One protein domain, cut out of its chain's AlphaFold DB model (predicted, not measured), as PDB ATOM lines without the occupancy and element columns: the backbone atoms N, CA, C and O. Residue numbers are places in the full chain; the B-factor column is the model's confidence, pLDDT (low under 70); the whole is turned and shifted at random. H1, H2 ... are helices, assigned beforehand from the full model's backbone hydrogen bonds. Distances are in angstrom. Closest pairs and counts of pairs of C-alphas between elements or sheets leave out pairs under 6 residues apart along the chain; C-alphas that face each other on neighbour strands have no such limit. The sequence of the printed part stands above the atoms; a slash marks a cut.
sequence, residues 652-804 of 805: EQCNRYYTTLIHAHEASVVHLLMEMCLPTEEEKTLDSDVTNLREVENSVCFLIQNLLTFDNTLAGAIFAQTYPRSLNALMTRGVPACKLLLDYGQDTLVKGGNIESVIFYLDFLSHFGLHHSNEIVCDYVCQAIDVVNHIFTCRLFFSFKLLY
ATOM      1  N   GLU A 652      60.913  62.947  81.934       75.25
ATOM      2  CA  GLU A 652      61.212  63.125  80.502       75.25
ATOM      3  C   GLU A 652      60.078  63.826  79.729       75.25
ATOM      4  O   GLU A 652      60.329  64.785  78.997       75.25
ATOM      5  N   GLN A 653      58.820  63.406  79.920       80.38
ATOM      6  CA  GLN A 653      57.657  64.095  79.344       80.38
ATOM      7  C   GLN A 653      57.563  65.536  79.865       80.38
ATOM      8  O   GLN A 653      57.317  66.454  79.087       80.38
ATOM      9  N   CYS A 654      57.818  65.754  81.158       79.38
ATOM     10  CA  CYS A 654      57.823  67.077  81.780       79.38
ATOM     11  C   CYS A 654      58.890  68.000  81.174       79.38
ATOM     12  O   CYS A 654      58.571  69.144  80.851       79.38
ATOM     13  N   ASN A 655      60.112  67.495  80.969       79.75
ATOM     14  CA  ASN A 655      61.177  68.214  80.268       79.75
ATOM     15  C   ASN A 655      60.770  68.544  78.826       79.75
ATOM     16  O   ASN A 655      60.880  69.695  78.414       79.75
ATOM     17  N   ARG A 656      60.218  67.576  78.079       84.06
ATOM     18  CA  ARG A 656      59.743  67.797  76.703       84.06
ATOM     19  C   ARG A 656      58.660  68.878  76.628       84.06
ATOM     20  O   ARG A 656      58.759  69.759  75.780       84.06
ATOM     21  N   TYR A 657      57.658  68.839  77.510       85.75
ATOM     22  CA  TYR A 657      56.614  69.868  77.563       85.75
ATOM     23  C   TYR A 657      57.187  71.252  77.888       85.75
ATOM     24  O   TYR A 657      56.770  72.226  77.271       85.75
ATOM     25  N   TYR A 658      58.154  71.347  78.807       85.75
ATOM     26  CA  TYR A 658      58.856  72.598  79.110       85.75
ATOM     27  C   TYR A 658      59.621  73.142  77.894       85.75
ATOM     28  O   TYR A 658      59.403  74.290  77.514       85.75
ATOM     29  N   THR A 659      60.440  72.320  77.236       85.62
ATOM     30  CA  THR A 659      61.191  72.725  76.038       85.62
ATOM     31  C   THR A 659      60.250  73.213  74.933       85.62
ATOM     32  O   THR A 659      60.428  74.313  74.416       85.62
ATOM     33  N   THR A 660      59.184  72.460  74.630       87.50
ATOM     34  CA  THR A 660      58.172  72.870  73.640       87.50
ATOM     35  C   THR A 660      57.433  74.153  74.045       87.50
ATOM     36  O   THR A 660      57.161  74.981  73.179       87.50
ATOM     37  N   LEU A 661      57.140  74.359  75.336       87.69
ATOM     38  CA  LEU A 661      56.513  75.587  75.833       87.69
ATOM     39  C   LEU A 661      57.411  76.806  75.588       87.69
ATOM     40  O   LEU A 661      56.941  77.800  75.036       87.69
ATOM     41  N   ILE A 662      58.692  76.727  75.960       87.50
ATOM     42  CA  ILE A 662      59.649  77.827  75.790       87.50
ATOM     43  C   ILE A 662      59.891  78.130  74.311       87.50
ATOM     44  O   ILE A 662      59.804  79.291  73.916       87.50
ATOM     45  N   HIS A 663      60.099  77.111  73.470       87.31
ATOM     46  CA  HIS A 663      60.257  77.312  72.025       87.31
ATOM     47  C   HIS A 663      59.017  77.931  71.379       87.31
ATOM     48  O   HIS A 663      59.162  78.790  70.516       87.31
ATOM     49  N   ALA A 664      57.806  77.572  71.818       87.38
ATOM     50  CA  ALA A 664      56.578  78.206  71.339       87.38
ATOM     51  C   ALA A 664      56.459  79.684  71.762       87.38
ATOM     52  O   ALA A 664      56.007  80.506  70.962       87.38
ATOM     53  N   HIS A 665      56.884  80.042  72.981       86.81
ATOM     54  CA  HIS A 665      56.884  81.434  73.451       86.81
ATOM     55  C   HIS A 665      57.928  82.279  72.715       86.81
ATOM     56  O   HIS A 665      57.601  83.339  72.187       86.81
ATOM     57  N   GLU A 666      59.173  81.804  72.633       88.62
ATOM     58  CA  GLU A 666      60.256  82.516  71.947       88.62
ATOM     59  C   GLU A 666      59.984  82.636  70.437       88.62
ATOM     60  O   GLU A 666      60.198  83.704  69.865       88.62
ATOM     61  N   ALA A 667      59.412  81.607  69.794       89.31
ATOM     62  CA  ALA A 667      58.978  81.700  68.400       89.31
ATOM     63  C   ALA A 667      57.824  82.701  68.228       89.31
ATOM     64  O   ALA A 667      57.864  83.506  67.299       89.31
ATOM     65  N   SER A 668      56.833  82.723  69.131       89.62
ATOM     66  CA  SER A 668      55.754  83.727  69.109       89.62
ATOM     67  C   SER A 668      56.287  85.159  69.249       89.62
ATOM     68  O   SER A 668      55.836  86.045  68.524       89.62
ATOM     69  N   VAL A 669      57.287  85.394  70.113       89.69
ATOM     70  CA  VAL A 669      57.979  86.696  70.190       89.69
ATOM     71  C   VAL A 669      58.609  87.058  68.849       89.69
ATOM     72  O   VAL A 669      58.394  88.163  68.357       89.69
ATOM     73  N   VAL A 670      59.363  86.140  68.241       88.94
ATOM     74  CA  VAL A 670      60.051  86.403  66.970       88.94
ATOM     75  C   VAL A 670      59.057  86.703  65.840       88.94
ATOM     76  O   VAL A 670      59.262  87.677  65.120       88.94
ATOM     77  N   HIS A 671      57.951  85.960  65.723       88.94
ATOM     78  CA  HIS A 671      56.908  86.241  64.726       88.94
ATOM     79  C   HIS A 671      56.238  87.600  64.937       88.94
ATOM     80  O   HIS A 671      56.178  88.387  63.996       88.94
ATOM     81  N   LEU A 672      55.804  87.925  66.159       89.25
ATOM     82  CA  LEU A 672      55.146  89.208  66.434       89.25
ATOM     83  C   LEU A 672      56.090  90.401  66.224       89.25
ATOM     84  O   LEU A 672      55.671  91.432  65.701       89.25
ATOM     85  N   LEU A 673      57.375  90.275  66.576       88.12
ATOM     86  CA  LEU A 673      58.369  91.308  66.274       88.12
ATOM     87  C   LEU A 673      58.601  91.458  64.763       88.12
ATOM     88  O   LEU A 673      58.717  92.583  64.286       88.12
ATOM     89  N   MET A 674      58.625  90.356  64.008       86.00
ATOM     90  CA  MET A 674      58.722  90.380  62.544       86.00
ATOM     91  C   MET A 674      57.489  91.027  61.891       86.00
ATOM     92  O   MET A 674      57.648  91.899  61.039       86.00
ATOM     93  N   GLU A 675      56.271  90.686  62.316       86.81
ATOM     94  CA  GLU A 675      55.037  91.337  61.846       86.81
ATOM     95  C   GLU A 675      55.043  92.845  62.130       86.81
ATOM     96  O   GLU A 675      54.727  93.650  61.253       86.81
ATOM     97  N   MET A 676      55.485  93.251  63.325       83.88
ATOM     98  CA  MET A 676      55.606  94.663  63.697       83.88
ATOM     99  C   MET A 676      56.744  95.405  62.970       83.88
ATOM    100  O   MET A 676      56.786  96.634  63.050       83.88
ATOM    101  N   CYS A 677      57.611  94.708  62.224       81.88
ATOM    102  CA  CYS A 677      58.597  95.287  61.300       81.88
ATOM    103  C   CYS A 677      58.074  95.461  59.860       81.88
ATOM    104  O   CYS A 677      58.788  96.015  59.030       81.88
ATOM    105  N   LEU A 678      56.849  95.035  59.524       83.31
ATOM    106  CA  LEU A 678      56.303  95.258  58.179       83.31
ATOM    107  C   LEU A 678      56.151  96.771  57.881       83.31
ATOM    108  O   LEU A 678      55.685  97.519  58.750       83.31
ATOM    109  N   PRO A 679      56.510  97.254  56.676       78.94
ATOM    110  CA  PRO A 679      56.346  98.660  56.312       78.94
ATOM    111  C   PRO A 679      54.864  99.012  56.130       78.94
ATOM    112  O   PRO A 679      54.110  98.275  55.488       78.94
ATOM    113  N   THR A 680      54.452 100.152  56.681       76.94
ATOM    114  CA  THR A 680      53.115 100.730  56.481       76.94
ATOM    115  C   THR A 680      52.967 101.305  55.072       76.94
ATOM    116  O   THR A 680      53.959 101.556  54.389       76.94
ATOM    117  N   GLU A 681      51.731 101.547  54.620       66.62
ATOM    118  CA  GLU A 681      51.494 102.146  53.294       66.62
ATOM    119  C   GLU A 681      52.142 103.534  53.134       66.62
ATOM    120  O   GLU A 681      52.530 103.891  52.028       66.62
ATOM    121  N   GLU A 682      52.325 104.289  54.224       63.09
ATOM    122  CA  GLU A 682      53.024 105.579  54.210       63.09
ATOM    123  C   GLU A 682      54.535 105.392  53.985       63.09
ATOM    124  O   GLU A 682      55.108 105.989  53.071       63.09
ATOM    125  N   GLU A 683      55.182 104.500  54.744       70.06
ATOM    126  CA  GLU A 683      56.616 104.194  54.596       70.06
ATOM    127  C   GLU A 683      56.949 103.574  53.233       70.06
ATOM    128  O   GLU A 683      58.020 103.842  52.696       70.06
ATOM    129  N   LYS A 684      56.029 102.813  52.622       68.12
ATOM    130  CA  LYS A 684      56.194 102.285  51.251       68.12
ATOM    131  C   LYS A 684      56.273 103.365  50.166       68.12
ATOM    132  O   LYS A 684      56.664 103.044  49.050       68.12
ATOM    133  N   THR A 685      55.893 104.614  50.456       60.69
ATOM    134  CA  THR A 685      56.043 105.748  49.518       60.69
ATOM    135  C   THR A 685      57.338 106.540  49.714       60.69
ATOM    136  O   THR A 685      57.631 107.453  48.942       60.69
ATOM    137  N   LEU A 686      58.127 106.200  50.736       62.62
ATOM    138  CA  LEU A 686      59.411 106.823  51.040       62.62
ATOM    139  C   LEU A 686      60.548 105.955  50.484       62.62
ATOM    140  O   LEU A 686      61.106 105.128  51.201       62.62
ATOM    141  N   ASP A 687      60.916 106.188  49.218       55.72
ATOM    142  CA  ASP A 687      62.072 105.576  48.531       55.72
ATOM    143  C   ASP A 687      63.418 106.029  49.151       55.72
ATOM    144  O   ASP A 687      64.211 106.760  48.550       55.72
ATOM    145  N   SER A 688      63.679 105.644  50.403       64.50
ATOM    146  CA  SER A 688      64.895 105.989  51.139       64.50
ATOM    147  C   SER A 688      65.330 104.865  52.078       64.50
ATOM    148  O   SER A 688      64.597 104.477  52.982       64.50
ATOM    149  N   ASP A 689      66.574 104.403  51.934       62.41
ATOM    150  CA  ASP A 689      67.161 103.368  52.800       62.41
ATOM    151  C   ASP A 689      67.377 103.824  54.261       62.41
ATOM    152  O   ASP A 689      67.654 103.006  55.142       62.41
ATOM    153  N   VAL A 690      67.289 105.131  54.544       72.62
ATOM    154  CA  VAL A 690      67.656 105.737  55.838       72.62
ATOM    155  C   VAL A 690      66.404 106.125  56.632       72.62
ATOM    156  O   VAL A 690      66.106 107.300  56.839       72.62
ATOM    157  N   THR A 691      65.660 105.117  57.089       82.56
ATOM    158  CA  THR A 691      64.432 105.286  57.886       82.56
ATOM    159  C   THR A 691      64.595 104.827  59.337       82.56
ATOM    160  O   THR A 691      65.430 103.985  59.669       82.56
ATOM    161  N   ASN A 692      63.729 105.336  60.222       82.50
ATOM    162  CA  ASN A 692      63.590 104.811  61.585       82.50
ATOM    163  C   ASN A 692      63.174 103.330  61.594       82.50
ATOM    164  O   ASN A 692      63.623 102.587  62.465       82.50
ATOM    165  N   LEU A 693      62.376 102.893  60.611       85.50
ATOM    166  CA  LEU A 693      62.040 101.482  60.425       85.50
ATOM    167  C   LEU A 693      63.301 100.641  60.200       85.50
ATOM    168  O   LEU A 693      63.468  99.630  60.870       85.50
ATOM    169  N   ARG A 694      64.241 101.089  59.358       85.69
ATOM    170  CA  ARG A 694      65.477 100.337  59.095       85.69
ATOM    171  C   ARG A 694      66.367 100.170  60.336       85.69
ATOM    172  O   ARG A 694      67.007  99.133  60.506       85.69
ATOM    173  N   GLU A 695      66.388 101.150  61.240       86.75
ATOM    174  CA  GLU A 695      67.045 101.019  62.553       86.75
ATOM    175  C   GLU A 695      66.322 100.017  63.476       86.75
ATOM    176  O   GLU A 695      66.981  99.231  64.164       86.75
ATOM    177  N   VAL A 696      64.984 100.004  63.468       88.56
ATOM    178  CA  VAL A 696      64.162  99.028  64.207       88.56
ATOM    179  C   VAL A 696      64.375  97.606  63.675       88.56
ATOM    180  O   VAL A 696      64.678  96.713  64.463       88.56
ATOM    181  N   GLU A 697      64.302  97.408  62.357       88.50
ATOM    182  CA  GLU A 697      64.562  96.136  61.674       88.50
ATOM    183  C   GLU A 697      65.922  95.552  62.071       88.50
ATOM    184  O   GLU A 697      65.994  94.421  62.545       88.50
ATOM    185  N   ASN A 698      66.998  96.339  61.945       88.06
ATOM    186  CA  ASN A 698      68.349  95.912  62.318       88.06
ATOM    187  C   ASN A 698      68.443  95.519  63.806       88.06
ATOM    188  O   ASN A 698      69.149  94.573  64.155       88.06
ATOM    189  N   SER A 699      67.712  96.215  64.683       86.62
ATOM    190  CA  SER A 699      67.670  95.913  66.118       86.62
ATOM    191  C   SER A 699      66.929  94.597  66.401       86.62
ATOM    192  O   SER A 699      67.392  93.785  67.202       86.62
ATOM    193  N   VAL A 700      65.817  94.334  65.705       89.19
ATOM    194  CA  VAL A 700      65.081  93.062  65.798       89.19
ATOM    195  C   VAL A 700      65.899  91.907  65.212       89.19
ATOM    196  O   VAL A 700      65.978  90.850  65.835       89.19
ATOM    197  N   CYS A 701      66.597  92.106  64.090       89.19
ATOM    198  CA  CYS A 701      67.541  91.120  63.558       89.19
ATOM    199  C   CYS A 701      68.662  90.792  64.556       89.19
ATOM    200  O   CYS A 701      69.004  89.622  64.706       89.19
ATOM    201  N   PHE A 702      69.193  91.776  65.291       87.06
ATOM    202  CA  PHE A 702      70.176  91.528  66.353       87.06
ATOM    203  C   PHE A 702      69.605  90.673  67.500       87.06
ATOM    204  O   PHE A 702      70.262  89.730  67.940       87.06
ATOM    205  N   LEU A 703      68.362  90.916  67.931       86.88
ATOM    206  CA  LEU A 703      67.692  90.060  68.920       86.88
ATOM    207  C   LEU A 703      67.498  88.625  68.401       86.88
ATOM    208  O   LEU A 703      67.822  87.667  69.102       86.88
ATOM    209  N   ILE A 704      67.017  88.455  67.165       88.38
ATOM    210  CA  ILE A 704      66.813  87.125  66.570       88.38
ATOM    211  C   ILE A 704      68.157  86.397  66.400       88.38
ATOM    212  O   ILE A 704      68.254  85.207  66.696       88.38
ATOM    213  N   GLN A 705      69.219  87.109  66.013       88.81
ATOM    214  CA  GLN A 705      70.587  86.592  65.983       88.81
ATOM    215  C   GLN A 705      71.039  86.106  67.368       88.81
ATOM    216  O   GLN A 705      71.585  85.007  67.463       88.81
ATOM    217  N   ASN A 706      70.804  86.878  68.434       85.00
ATOM    218  CA  ASN A 706      71.157  86.486  69.804       85.00
ATOM    219  C   ASN A 706      70.411  85.213  70.239       85.00
ATOM    220  O   ASN A 706      71.042  84.281  70.736       85.00
ATOM    221  N   LEU A 707      69.096  85.145  69.995       85.25
ATOM    222  CA  LEU A 707      68.260  83.985  70.329       85.25
ATOM    223  C   LEU A 707      68.700  82.722  69.569       85.25
ATOM    224  O   LEU A 707      68.961  81.694  70.191       85.25
ATOM    225  N   LEU A 708      68.879  82.807  68.245       84.81
ATOM    226  CA  LEU A 708      69.333  81.680  67.416       84.81
ATOM    227  C   LEU A 708      70.772  81.235  67.722       84.81
ATOM    228  O   LEU A 708      71.101  80.074  67.511       84.81
ATOM    229  N   THR A 709      71.628  82.133  68.224       84.81
ATOM    230  CA  THR A 709      72.997  81.790  68.669       84.81
ATOM    231  C   THR A 709      73.003  81.095  70.038       84.81
ATOM    232  O   THR A 709      73.976  80.425  70.383       84.81
ATOM    233  N   PHE A 710      71.943  81.262  70.836       78.12
ATOM    234  CA  PHE A 710      71.794  80.617  72.141       78.12
ATOM    235  C   PHE A 710      71.071  79.265  72.050       78.12
ATOM    236  O   PHE A 710      71.474  78.317  72.722       78.12
ATOM    237  N   ASP A 711      70.035  79.161  71.212       79.69
ATOM    238  CA  ASP A 711      69.228  77.951  71.050       79.69
ATOM    239  C   ASP A 711      68.997  77.614  69.565       79.69
ATOM    240  O   ASP A 711      68.049  78.072  68.925       79.69
ATOM    241  N   ASN A 712      69.851  76.742  69.019       79.19
ATOM    242  CA  ASN A 712      69.751  76.264  67.634       79.19
ATOM    243  C   ASN A 712      68.434  75.518  67.327       79.19
ATOM    244  O   ASN A 712      68.145  75.278  66.154       79.19
ATOM    245  N   THR A 713      67.657  75.094  68.334       81.38
ATOM    246  CA  THR A 713      66.403  74.342  68.130       81.38
ATOM    247  C   THR A 713      65.173  75.239  67.996       81.38
ATOM    248  O   THR A 713      64.220  74.865  67.309       81.38
ATOM    249  N   LEU A 714      65.249  76.480  68.490       83.81
ATOM    250  CA  LEU A 714      64.281  77.543  68.193       83.81
ATOM    251  C   LEU A 714      64.153  77.807  66.678       83.81
ATOM    252  O   LEU A 714      63.073  78.127  66.183       83.81
ATOM    253  N   ALA A 715      65.244  77.619  65.930       79.31
ATOM    254  CA  ALA A 715      65.314  77.828  64.486       79.31
ATOM    255  C   ALA A 715      64.262  76.997  63.714       79.31
ATOM    256  O   ALA A 715      63.551  77.526  62.855       79.31
ATOM    257  N   GLY A 716      64.101  75.719  64.078       77.25
ATOM    258  CA  GLY A 716      63.087  74.833  63.499       77.25
ATOM    259  C   GLY A 716      61.659  75.196  63.919       77.25
ATOM    260  O   GLY A 716      60.745  75.115  63.101       77.25
ATOM    261  N   ALA A 717      61.460  75.658  65.160       81.19
ATOM    262  CA  ALA A 717      60.154  76.115  65.640       81.19
ATOM    263  C   ALA A 717      59.662  77.364  64.886       81.19
ATOM    264  O   ALA A 717      58.481  77.447  64.552       81.19
ATOM    265  N   ILE A 718      60.571  78.291  64.554       82.31
ATOM    266  CA  ILE A 718      60.255  79.465  63.730       82.31
ATOM    267  C   ILE A 718      59.857  79.035  62.308       82.31
ATOM    268  O   ILE A 718      58.808  79.432  61.806       82.31
ATOM    269  N   PHE A 719      60.650  78.173  61.660       76.19
ATOM    270  CA  PHE A 719      60.363  77.753  60.282       76.19
ATOM    271  C   PHE A 719      59.110  76.882  60.134       76.19
ATOM    272  O   PHE A 719      58.440  76.958  59.106       76.19
ATOM    273  N   ALA A 720      58.747  76.108  61.161       75.06
ATOM    274  CA  ALA A 720      57.526  75.303  61.169       75.06
ATOM    275  C   ALA A 720      56.228  76.136  61.226       75.06
ATOM    276  O   ALA A 720      55.179  75.645  60.814       75.06
ATOM    277  N   GLN A 721      56.287  77.372  61.734       75.44
ATOM    278  CA  GLN A 721      55.138  78.284  61.817       75.44
ATOM    279  C   GLN A 721      55.004  79.166  60.561       75.44
ATOM    280  O   GLN A 721      53.883  79.475  60.162       75.44
ATOM    281  N   THR A 722      56.122  79.461  59.883       77.81
ATOM    282  CA  THR A 722      56.254  80.352  58.705       77.81
ATOM    283  C   THR A 722      55.919  81.824  58.983       77.81
ATOM    284  O   THR A 722      55.175  82.155  59.900       77.81
ATOM    285  N   TYR A 723      56.484  82.737  58.187       82.56
ATOM    286  CA  TYR A 723      56.313  84.184  58.365       82.56
ATOM    287  C   TYR A 723      56.122  84.924  57.024       82.56
ATOM    288  O   TYR A 723      56.340  84.336  55.958       82.56
ATOM    289  N   PRO A 724      55.690  86.204  57.023       82.00
ATOM    290  CA  PRO A 724      55.440  86.956  55.794       82.00
ATOM    291  C   PRO A 724      56.662  87.012  54.867       82.00
ATOM    292  O   PRO A 724      57.719  87.520  55.237       82.00
ATOM    293  N   ARG A 725      56.499  86.526  53.627       79.81
ATOM    294  CA  ARG A 725      57.585  86.336  52.640       79.81
ATOM    295  C   ARG A 725      58.392  87.602  52.331       79.81
ATOM    296  O   ARG A 725      59.571  87.503  52.010       79.81
ATOM    297  N   SER A 726      57.787  88.784  52.468       77.88
ATOM    298  CA  SER A 726      58.467  90.085  52.358       77.88
ATOM    299  C   SER A 726      59.668  90.218  53.302       77.88
ATOM    300  O   SER A 726      60.632  90.908  52.980       77.88
ATOM    301  N   LEU A 727      59.639  89.527  54.444       82.19
ATOM    302  CA  LEU A 727      60.686  89.549  55.459       82.19
ATOM    303  C   LEU A 727      61.799  88.519  55.202       82.19
ATOM    304  O   LEU A 727      62.831  88.584  55.865       82.19
ATOM    305  N   ASN A 728      61.665  87.626  54.208       82.44
ATOM    306  CA  ASN A 728      62.735  86.688  53.835       82.44
ATOM    307  C   ASN A 728      64.018  87.445  53.458       82.44
ATOM    308  O   ASN A 728      65.098  87.101  53.933       82.44
ATOM    309  N   ALA A 729      63.894  88.521  52.674       80.19
ATOM    310  CA  ALA A 729      65.015  89.378  52.288       80.19
ATOM    311  C   ALA A 729      65.589  90.212  53.453       80.19
ATOM    312  O   ALA A 729      66.754  90.605  53.403       80.19
ATOM    313  N   LEU A 730      64.805  90.478  54.506       83.50
ATOM    314  CA  LEU A 730      65.305  91.095  55.737       83.50
ATOM    315  C   LEU A 730      66.125  90.077  56.538       83.50
ATOM    316  O   LEU A 730      67.282  90.338  56.865       83.50
ATOM    317  N   MET A 731      65.548  88.904  56.796       82.06
ATOM    318  CA  MET A 731      66.163  87.832  57.579       82.06
ATOM    319  C   MET A 731      67.469  87.331  56.955       82.06
ATOM    320  O   MET A 731      68.488  87.277  57.643       82.06
ATOM    321  N   THR A 732      67.493  87.058  55.643       82.56
ATOM    322  CA  THR A 732      68.697  86.548  54.957       82.56
ATOM    323  C   THR A 732      69.839  87.566  54.882       82.56
ATOM    324  O   THR A 732      70.983  87.162  54.685       82.56
ATOM    325  N   ARG A 733      69.559  88.867  55.060       82.00
ATOM    326  CA  ARG A 733      70.565  89.946  55.124       82.00
ATOM    327  C   ARG A 733      70.992  90.295  56.550       82.00
ATOM    328  O   ARG A 733      72.151  90.632  56.767       82.00
ATOM    329  N   GLY A 734      70.052  90.298  57.494       80.00
ATOM    330  CA  GLY A 734      70.244  90.838  58.843       80.00
ATOM    331  C   GLY A 734      70.711  89.826  59.890       80.00
ATOM    332  O   GLY A 734      71.238  90.238  60.921       80.00
ATOM    333  N   VAL A 735      70.528  88.522  59.653       84.75
ATOM    334  CA  VAL A 735      70.749  87.470  60.660       84.75
ATOM    335  C   VAL A 735      71.732  86.410  60.130       84.75
ATOM    336  O   VAL A 735      71.315  85.441  59.497       84.75
ATOM    337  N   PRO A 736      73.050  86.537  60.387       82.38
ATOM    338  CA  PRO A 736      74.054  85.545  59.973       82.38
ATOM    339  C   PRO A 736      73.773  84.096  60.422       82.38
ATOM    340  O   PRO A 736      74.133  83.148  59.723       82.38
ATOM    341  N   ALA A 737      73.089  83.899  61.554       82.19
ATOM    342  CA  ALA A 737      72.654  82.584  62.035       82.19
ATOM    343  C   ALA A 737      71.598  81.911  61.137       82.19
ATOM    344  O   ALA A 737      71.363  80.715  61.293       82.19
ATOM    345  N   CYS A 738      71.007  82.613  60.158       77.88
ATOM    346  CA  CYS A 738      70.048  82.030  59.215       77.88
ATOM    347  C   CYS A 738      70.590  80.828  58.427       77.88
ATOM    348  O   CYS A 738      69.784  80.045  57.934       77.88
ATOM    349  N   LYS A 739      71.915  80.609  58.357       79.75
ATOM    350  CA  LYS A 739      72.473  79.357  57.816       79.75
ATOM    351  C   LYS A 739      71.920  78.112  58.532       79.75
ATOM    352  O   LYS A 739      71.664  77.116  57.868       79.75
ATOM    353  N   LEU A 740      71.678  78.181  59.847       77.50
ATOM    354  CA  LEU A 740      71.113  77.076  60.642       77.50
ATOM    355  C   LEU A 740      69.690  76.683  60.203       77.50
ATOM    356  O   LEU A 740      69.234  75.587  60.506       77.50
ATOM    357  N   LEU A 741      68.975  77.566  59.495       74.88
ATOM    358  CA  LEU A 741      67.607  77.322  59.022       74.88
ATOM    359  C   LEU A 741      67.574  76.436  57.765       74.88
ATOM    360  O   LEU A 741      66.542  75.833  57.481       74.88
ATOM    361  N   LEU A 742      68.693  76.323  57.033       77.62
ATOM    362  CA  LEU A 742      68.795  75.479  55.835       77.62
ATOM    363  C   LEU A 742      68.632  73.992  56.172       77.62
ATOM    364  O   LEU A 742      67.930  73.280  55.459       77.62
ATOM    365  N   ASP A 743      69.207  73.542  57.291       78.31
ATOM    366  CA  ASP A 743      69.131  72.145  57.734       78.31
ATOM    367  C   ASP A 743      67.683  71.736  58.066       78.31
ATOM    368  O   ASP A 743      67.192  70.708  57.600       78.31
ATOM    369  N   TYR A 744      66.943  72.591  58.786       74.19
ATOM    370  CA  TYR A 744      65.510  72.389  59.048       74.19
ATOM    371  C   TYR A 744      64.650  72.517  57.781       74.19
ATOM    372  O   TYR A 744      63.629  71.839  57.645       74.19
ATOM    373  N   GLY A 745      65.053  73.372  56.839       71.88
ATOM    374  CA  GLY A 745      64.384  73.550  55.554       71.88
ATOM    375  C   GLY A 745      64.530  72.347  54.621       71.88
ATOM    376  O   GLY A 745      63.546  71.925  54.016       71.88
ATOM    377  N   GLN A 746      65.711  71.726  54.572       74.56
ATOM    378  CA  GLN A 746      65.931  70.449  53.886       74.56
ATOM    379  C   GLN A 746      65.042  69.349  54.486       74.56
ATOM    380  O   GLN A 746      64.357  68.634  53.754       74.56
ATOM    381  N   ASP A 747      64.976  69.266  55.818       72.50
ATOM    382  CA  ASP A 747      64.096  68.326  56.516       72.50
ATOM    383  C   ASP A 747      62.612  68.578  56.181       72.50
ATOM    384  O   ASP A 747      61.844  67.636  55.973       72.50
ATOM    385  N   THR A 748      62.225  69.848  56.027       71.00
ATOM    386  CA  THR A 748      60.879  70.271  55.609       71.00
ATOM    387  C   THR A 748      60.580  69.926  54.144       71.00
ATOM    388  O   THR A 748      59.464  69.498  53.855       71.00
ATOM    389  N   LEU A 749      61.546  70.033  53.221       70.25
ATOM    390  CA  LEU A 749      61.388  69.585  51.827       70.25
ATOM    391  C   LEU A 749      61.200  68.066  51.716       70.25
ATOM    392  O   LEU A 749      60.411  67.605  50.896       70.25
ATOM    393  N   VAL A 750      61.931  67.287  52.519       69.44
ATOM    394  CA  VAL A 750      61.956  65.816  52.421       69.44
ATOM    395  C   VAL A 750      60.801  65.154  53.184       69.44
ATOM    396  O   VAL A 750      60.322  64.098  52.773       69.44
ATOM    397  N   LYS A 751      60.344  65.748  54.296       67.94
ATOM    398  CA  LYS A 751      59.311  65.174  55.186       67.94
ATOM    399  C   LYS A 751      57.973  65.927  55.157       67.94
ATOM    400  O   LYS A 751      56.996  65.447  55.733       67.94
ATOM    401  N   GLY A 752      57.912  67.110  54.543       63.09
ATOM    402  CA  GLY A 752      56.754  68.004  54.593       63.09
ATOM    403  C   GLY A 752      55.617  67.613  53.648       63.09
ATOM    404  O   GLY A 752      55.801  67.496  52.441       63.09
ATOM    405  N   GLY A 753      54.405  67.485  54.197       66.44
ATOM    406  CA  GLY A 753      53.175  67.302  53.415       66.44
ATOM    407  C   GLY A 753      52.474  68.604  52.993       66.44
ATOM    408  O   GLY A 753      51.586  68.552  52.143       66.44
ATOM    409  N   ASN A 754      52.835  69.761  53.571       75.06
ATOM    410  CA  ASN A 754      52.265  71.058  53.186       75.06
ATOM    411  C   ASN A 754      53.111  71.721  52.085       75.06
ATOM    412  O   ASN A 754      54.330  71.836  52.191       75.06
ATOM    413  N   ILE A 755      52.440  72.191  51.037       76.94
ATOM    414  CA  ILE A 755      53.046  72.900  49.907       76.94
ATOM    415  C   ILE A 755      53.382  74.351  50.277       76.94
ATOM    416  O   ILE A 755      54.326  74.912  49.730       76.94
ATOM    417  N   GLU A 756      52.668  74.966  51.220       79.25
ATOM    418  CA  GLU A 756      52.907  76.363  51.608       79.25
ATOM    419  C   GLU A 756      54.272  76.545  52.279       79.25
ATOM    420  O   GLU A 756      55.008  77.463  51.916       79.25
ATOM    421  N   SER A 757      54.655  75.626  53.174       78.00
ATOM    422  CA  SER A 757      55.983  75.597  53.800       78.00
ATOM    423  C   SER A 757      57.095  75.248  52.803       78.00
ATOM    424  O   SER A 757      58.191  75.796  52.903       78.00
ATOM    425  N   VAL A 758      56.813  74.407  51.799       79.31
ATOM    426  CA  VAL A 758      57.744  74.129  50.688       79.31
ATOM    427  C   VAL A 758      57.986  75.386  49.849       79.31
ATOM    428  O   VAL A 758      59.137  75.757  49.641       79.31
ATOM    429  N   ILE A 759      56.933  76.090  49.413       83.06
ATOM    430  CA  ILE A 759      57.080  77.335  48.639       83.06
ATOM    431  C   ILE A 759      57.774  78.415  49.483       83.06
ATOM    432  O   ILE A 759      58.667  79.095  48.989       83.06
ATOM    433  N   PHE A 760      57.423  78.542  50.766       85.00
ATOM    434  CA  PHE A 760      58.082  79.468  51.686       85.00
ATOM    435  C   PHE A 760      59.591  79.196  51.817       85.00
ATOM    436  O   PHE A 760      60.384  80.137  51.754       85.00
ATOM    437  N   TYR A 761      60.004  77.926  51.934       83.44
ATOM    438  CA  TYR A 761      61.425  77.573  51.954       83.44
ATOM    439  C   TYR A 761      62.119  77.835  50.611       83.44
ATOM    440  O   TYR A 761      63.248  78.315  50.611       83.44
ATOM    441  N   LEU A 762      61.459  77.591  49.475       83.31
ATOM    442  CA  LEU A 762      62.008  77.902  48.147       83.31
ATOM    443  C   LEU A 762      62.252  79.412  47.969       83.31
ATOM    444  O   LEU A 762      63.332  79.811  47.529       83.31
ATOM    445  N   ASP A 763      61.298  80.252  48.382       84.88
ATOM    446  CA  ASP A 763      61.446  81.713  48.375       84.88
ATOM    447  C   ASP A 763      62.584  82.165  49.312       84.88
ATOM    448  O   ASP A 763      63.400  83.017  48.951       84.88
ATOM    449  N   PHE A 764      62.682  81.583  50.514       85.38
ATOM    450  CA  PHE A 764      63.769  81.865  51.458       85.38
ATOM    451  C   PHE A 764      65.140  81.447  50.911       85.38
ATOM    452  O   PHE A 764      66.086  82.230  50.972       85.38
ATOM    453  N   LEU A 765      65.254  80.244  50.343       85.25
ATOM    454  CA  LEU A 765      66.494  79.700  49.788       85.25
ATOM    455  C   LEU A 765      66.979  80.525  48.587       85.25
ATOM    456  O   LEU A 765      68.174  80.798  48.481       85.25
ATOM    457  N   SER A 766      66.056  81.001  47.745       85.56
ATOM    458  CA  SER A 766      66.338  81.969  46.677       85.56
ATOM    459  C   SER A 766      66.945  83.264  47.240       85.56
ATOM    460  O   SER A 766      68.045  83.668  46.851       85.56
ATOM    461  N   HIS A 767      66.303  83.872  48.245       83.94
ATOM    462  CA  HIS A 767      66.836  85.059  48.923       83.94
ATOM    463  C   HIS A 767      68.138  84.806  49.704       83.94
ATOM    464  O   HIS A 767      68.918  85.740  49.884       83.94
ATOM    465  N   PHE A 768      68.394  83.582  50.174       84.38
ATOM    466  CA  PHE A 768      69.645  83.224  50.846       84.38
ATOM    467  C   PHE A 768      70.794  83.076  49.842       84.38
ATOM    468  O   PHE A 768      71.858  83.660  50.045       84.38
ATOM    469  N   GLY A 769      70.571  82.371  48.728       80.25
ATOM    470  CA  GLY A 769      71.558  82.183  47.657       80.25
ATOM    471  C   GLY A 769      71.986  83.489  46.980       80.25
ATOM    472  O   GLY A 769      73.158  83.648  46.647       80.25
ATOM    473  N   LEU A 770      71.079  84.466  46.870       82.75
ATOM    474  CA  LEU A 770      71.389  85.821  46.386       82.75
ATOM    475  C   LEU A 770      72.310  86.635  47.318       82.75
ATOM    476  O   LEU A 770      72.863  87.648  46.888       82.75
ATOM    477  N   HIS A 771      72.473  86.228  48.582       76.06
ATOM    478  CA  HIS A 771      73.265  86.959  49.581       76.06
ATOM    479  C   HIS A 771      74.449  86.170  50.157       76.06
ATOM    480  O   HIS A 771      75.391  86.784  50.653       76.06
ATOM    481  N   HIS A 772      74.462  84.840  50.034       76.12
ATOM    482  CA  HIS A 772      75.514  83.972  50.561       76.12
ATOM    483  C   HIS A 772      76.040  82.999  49.496       76.12
ATOM    484  O   HIS A 772      75.623  81.842  49.429       76.12
ATOM    485  N   SER A 773      77.025  83.443  48.711       68.19
ATOM    486  CA  SER A 773      77.743  82.613  47.735       68.19
ATOM    487  C   SER A 773      78.682  81.605  48.423       68.19
ATOM    488  O   SER A 773      79.887  81.832  48.532       68.19
ATOM    489  N   ASN A 774      78.124  80.497  48.911       76.31
ATOM    490  CA  ASN A 774      78.860  79.358  49.466       76.31
ATOM    491  C   ASN A 774      78.524  78.087  48.678       76.31
ATOM    492  O   ASN A 774      77.358  77.858  48.371       76.31
ATOM    493  N   GLU A 775      79.513  77.226  48.444       75.50
ATOM    494  CA  GLU A 775      79.371  75.934  47.745       75.50
ATOM    495  C   GLU A 775      78.237  75.071  48.331       75.50
ATOM    496  O   GLU A 775      77.328  74.664  47.618       75.50
ATOM    497  N   ILE A 776      78.195  74.964  49.663       76.12
ATOM    498  CA  ILE A 776      77.131  74.303  50.439       76.12
ATOM    499  C   ILE A 776      75.716  74.808  50.078       76.12
ATOM    500  O   ILE A 776      74.757  74.043  50.114       76.12
ATOM    501  N   VAL A 777      75.545  76.094  49.744       78.94
ATOM    502  CA  VAL A 777      74.229  76.659  49.385       78.94
ATOM    503  C   VAL A 777      73.808  76.212  47.988       78.94
ATOM    504  O   VAL A 777      72.623  75.965  47.769       78.94
ATOM    505  N   CYS A 778      74.760  76.035  47.067       79.75
ATOM    506  CA  CYS A 778      74.491  75.455  45.754       79.75
ATOM    507  C   CYS A 778      73.933  74.029  45.887       79.75
ATOM    508  O   CYS A 778      72.975  73.704  45.193       79.75
ATOM    509  N   ASP A 779      74.442  73.218  46.823       82.06
ATOM    510  CA  ASP A 779      73.936  71.858  47.054       82.06
ATOM    511  C   ASP A 779      72.466  71.843  47.510       82.06
ATOM    512  O   ASP A 779      71.664  71.084  46.959       82.06
ATOM    513  N   TYR A 780      72.074  72.702  48.465       82.62
ATOM    514  CA  TYR A 780      70.661  72.826  48.861       82.62
ATOM    515  C   TYR A 780      69.789  73.367  47.713       82.62
ATOM    516  O   TYR A 780      68.651  72.925  47.564       82.62
ATOM    517  N   VAL A 781      70.300  74.292  46.888       82.00
ATOM    518  CA  VAL A 781      69.581  74.825  45.711       82.00
ATOM    519  C   VAL A 781      69.362  73.741  44.652       82.00
ATOM    520  O   VAL A 781      68.245  73.604  44.159       82.00
ATOM    521  N   CYS A 782      70.373  72.927  44.340       83.00
ATOM    522  CA  CYS A 782      70.246  71.796  43.419       83.00
ATOM    523  C   CYS A 782      69.202  70.783  43.913       83.00
ATOM    524  O   CYS A 782      68.269  70.459  43.182       83.00
ATOM    525  N   GLN A 783      69.281  70.371  45.184       80.56
ATOM    526  CA  GLN A 783      68.295  69.467  45.791       80.56
ATOM    527  C   GLN A 783      66.873  70.048  45.763       80.56
ATOM    528  O   GLN A 783      65.908  69.329  45.504       80.56
ATOM    529  N   ALA A 784      66.726  71.353  45.999       81.50
ATOM    530  CA  ALA A 784      65.438  72.030  45.927       81.50
ATOM    531  C   ALA A 784      64.866  72.052  44.496       81.50
ATOM    532  O   ALA A 784      63.665  71.843  44.320       81.50
ATOM    533  N   ILE A 785      65.709  72.238  43.473       82.50
ATOM    534  CA  ILE A 785      65.316  72.154  42.056       82.50
ATOM    535  C   ILE A 785      64.859  70.730  41.698       82.50
ATOM    536  O   ILE A 785      63.814  70.574  41.062       82.50
ATOM    537  N   ASP A 786      65.572  69.697  42.155       81.81
ATOM    538  CA  ASP A 786      65.187  68.295  41.935       81.81
ATOM    539  C   ASP A 786      63.846  67.950  42.604       81.81
ATOM    540  O   ASP A 786      62.976  67.334  41.981       81.81
ATOM    541  N   VAL A 787      63.623  68.408  43.843       78.12
ATOM    542  CA  VAL A 787      62.337  68.249  44.548       78.12
ATOM    543  C   VAL A 787      61.207  68.983  43.816       78.12
ATOM    544  O   VAL A 787      60.128  68.416  43.637       78.12
ATOM    545  N   VAL A 788      61.440  70.202  43.321       79.19
ATOM    546  CA  VAL A 788      60.457  70.953  42.519       79.19
ATOM    547  C   VAL A 788      60.117  70.218  41.218       79.19
ATOM    548  O   VAL A 788      58.939  70.082  40.882       79.19
ATOM    549  N   ASN A 789      61.114  69.677  40.516       81.25
ATOM    550  CA  ASN A 789      60.924  68.865  39.312       81.25
ATOM    551  C   ASN A 789      60.105  67.589  39.609       81.25
ATOM    552  O   ASN A 789      59.178  67.241  38.869       81.25
ATOM    553  N   HIS A 790      60.367  66.930  40.741       78.00
ATOM    554  CA  HIS A 790      59.590  65.775  41.196       78.00
ATOM    555  C   HIS A 790      58.132  66.144  41.531       78.00
ATOM    556  O   HIS A 790      57.202  65.464  41.093       78.00
ATOM    557  N   ILE A 791      57.899  67.266  42.222       75.38
ATOM    558  CA  ILE A 791      56.549  67.770  42.523       75.38
ATOM    559  C   ILE A 791      55.776  68.076  41.232       75.38
ATOM    560  O   ILE A 791      54.617  67.667  41.109       75.38
ATOM    561  N   PHE A 792      56.396  68.752  40.257       76.88
ATOM    562  CA  PHE A 792      55.757  69.050  38.972       76.88
ATOM    563  C   PHE A 792      55.421  67.783  38.186       76.88
ATOM    564  O   PHE A 792      54.279  67.630  37.752       76.88
ATOM    565  N   THR A 793      56.371  66.856  38.033       77.62
ATOM    566  CA  THR A 793      56.142  65.606  37.291       77.62
ATOM    567  C   THR A 793      55.064  64.741  37.948       77.62
ATOM    568  O   THR A 793      54.138  64.308  37.258       77.62
ATOM    569  N   CYS A 794      55.084  64.562  39.273       67.94
ATOM    570  CA  CYS A 794      54.051  63.807  39.986       67.94
ATOM    571  C   CYS A 794      52.667  64.480  39.957       67.94
ATOM    572  O   CYS A 794      51.664  63.780  39.777       67.94
ATOM    573  N   ARG A 795      52.572  65.814  40.089       59.91
ATOM    574  CA  ARG A 795      51.277  66.518  39.999       59.91
ATOM    575  C   ARG A 795      50.714  66.552  38.583       59.91
ATOM    576  O   ARG A 795      49.515  66.335  38.438       59.91
ATOM    577  N   LEU A 796      51.544  66.722  37.551       52.50
ATOM    578  CA  LEU A 796      51.108  66.567  36.158       52.50
ATOM    579  C   LEU A 796      50.548  65.161  35.912       52.50
ATOM    580  O   LEU A 796      49.469  65.037  35.339       52.50
ATOM    581  N   PHE A 797      51.209  64.113  36.415       49.34
ATOM    582  CA  PHE A 797      50.727  62.733  36.283       49.34
ATOM    583  C   PHE A 797      49.379  62.494  36.989       49.34
ATOM    584  O   PHE A 797      48.520  61.784  36.464       49.34
ATOM    585  N   PHE A 798      49.164  63.106  38.159       48.66
ATOM    586  CA  PHE A 798      47.888  63.027  38.878       48.66
ATOM    587  C   PHE A 798      46.770  63.823  38.193       48.66
ATOM    588  O   PHE A 798      45.662  63.307  38.058       48.66
ATOM    589  N   SER A 799      47.050  65.037  37.710       44.22
ATOM    590  CA  SER A 799      46.080  65.842  36.957       44.22
ATOM    591  C   SER A 799      45.697  65.184  35.632       44.22
ATOM    592  O   SER A 799      44.517  65.154  35.306       44.22
ATOM    593  N   PHE A 800      46.646  64.578  34.907       43.44
ATOM    594  CA  PHE A 800      46.331  63.797  33.707       43.44
ATOM    595  C   PHE A 800      45.462  62.572  34.016       43.44
ATOM    596  O   PHE A 800      44.548  62.289  33.250       43.44
ATOM    597  N   LYS A 801      45.678  61.877  35.144       42.50
ATOM    598  CA  LYS A 801      44.789  60.779  35.571       42.50
ATOM    599  C   LYS A 801      43.377  61.250  35.926       42.50
ATOM    600  O   LYS A 801      42.426  60.570  35.566       42.50
ATOM    601  N   LEU A 802      43.235  62.407  36.573       41.31
ATOM    602  CA  LEU A 802      41.936  63.019  36.902       41.31
ATOM    603  C   LEU A 802      41.216  63.678  35.707       41.31
ATOM    604  O   LEU A 802      40.095  64.144  35.868       41.31
ATOM    605  N   LEU A 803      41.842  63.704  34.526       40.22
ATOM    606  CA  LEU A 803      41.219  64.034  33.234       40.22
ATOM    607  C   LEU A 803      41.019  62.798  32.330       40.22
ATOM    608  O   LEU A 803      40.549  62.937  31.202       40.22
ATOM    609  N   TYR A 804      41.376  61.601  32.811       39.88
ATOM    610  CA  TYR A 804      41.228  60.311  32.120       39.88
ATOM    611  C   TYR A 804      40.329  59.317  32.885       39.88
ATOM    612  O   TYR A 804      40.309  58.124  32.573       39.88
TER     613      TYR A 804
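This is residues 652 to 804 of the 805 residues of an uncharacterized protein of Rodentolepis nana (UniProt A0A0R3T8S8). The model is a helical body with H3, H5 and H6 in its middle, H1 and H2 running opposite ways on one side of them, H7 on the other side, and H4 packed on H2 and H6. Residues 652 to 658 of H1, residues 684 to 690 of the long link after it and residues 792 to 804 at the other end stick out of this body. The 153 printed residues hold seven named helices, H1 to H7 in order along the chain, and no named strand, and the class is all helix. The whole is only just compact, close to loose, with a radius of gyration of the C-alphas of 17.9 A and spans of 57 by 51 by 33 A.

H1, residues 652 to 675, is 34.4 A long and begins at C-alpha 652 (61.212, 63.125, 80.502). H2, residues 692 to 710, is 27.6 A long and begins at C-alpha 692 (63.590, 104.811, 61.585). H3 holds residues 714 to 721, and H4 residues 725 to 734. H5, residues 736 to 751, measures 25.6 A, and H6, residues 755 to 769, 20.8 A. H7, residues 775 to 801, is the longest at 39.7 A and ends at C-alpha 801 (44.789, 60.779, 35.571).

H1 and H2 form a helical hairpin that only just touches, with 3 pairs of C-alphas within 8 A, the closest Val 670 and Ile 704 at 6.8 A. H1 touches H3 with residues 663 to 671 alone, C-alphas 667 and 718 being closest at 5.3 A. H3 touches H5 at a steep tilt of 51 degrees, closest at C-alphas 716 and 744, 5.6 A. H2 touches H4, closest at C-alphas 701 and 734, 5.4 A. H4 touches H6, closest at C-alphas 732 and 768, 5.4 A. H5, H6 and H7 form an up and down bundle, each helix running against the one before it. In it H5 and H6 are a hairpin, closest at C-alphas 749 and 758, 5.9 A, and H6 and H7 another, closest at C-alphas 769 and 777, 6.4 A. H1 and H7 are apart. Every O i to N i+4 pair is within hydrogen-bond range in H1, H2, H6 and H7, against 3 of 4 in H3, 3 of 6 in H4 and 7 of 12 in H5.

The C-alphas of Asn 692 and Tyr 804, the two farthest apart, are 57.9 A apart. The printed part has no cut; the link H1 to H2 is long, with 16 residues. The mean pLDDT of the printed part is 77.9, and 24 residues are under 70, among them 684 to 689 and 794 to 804.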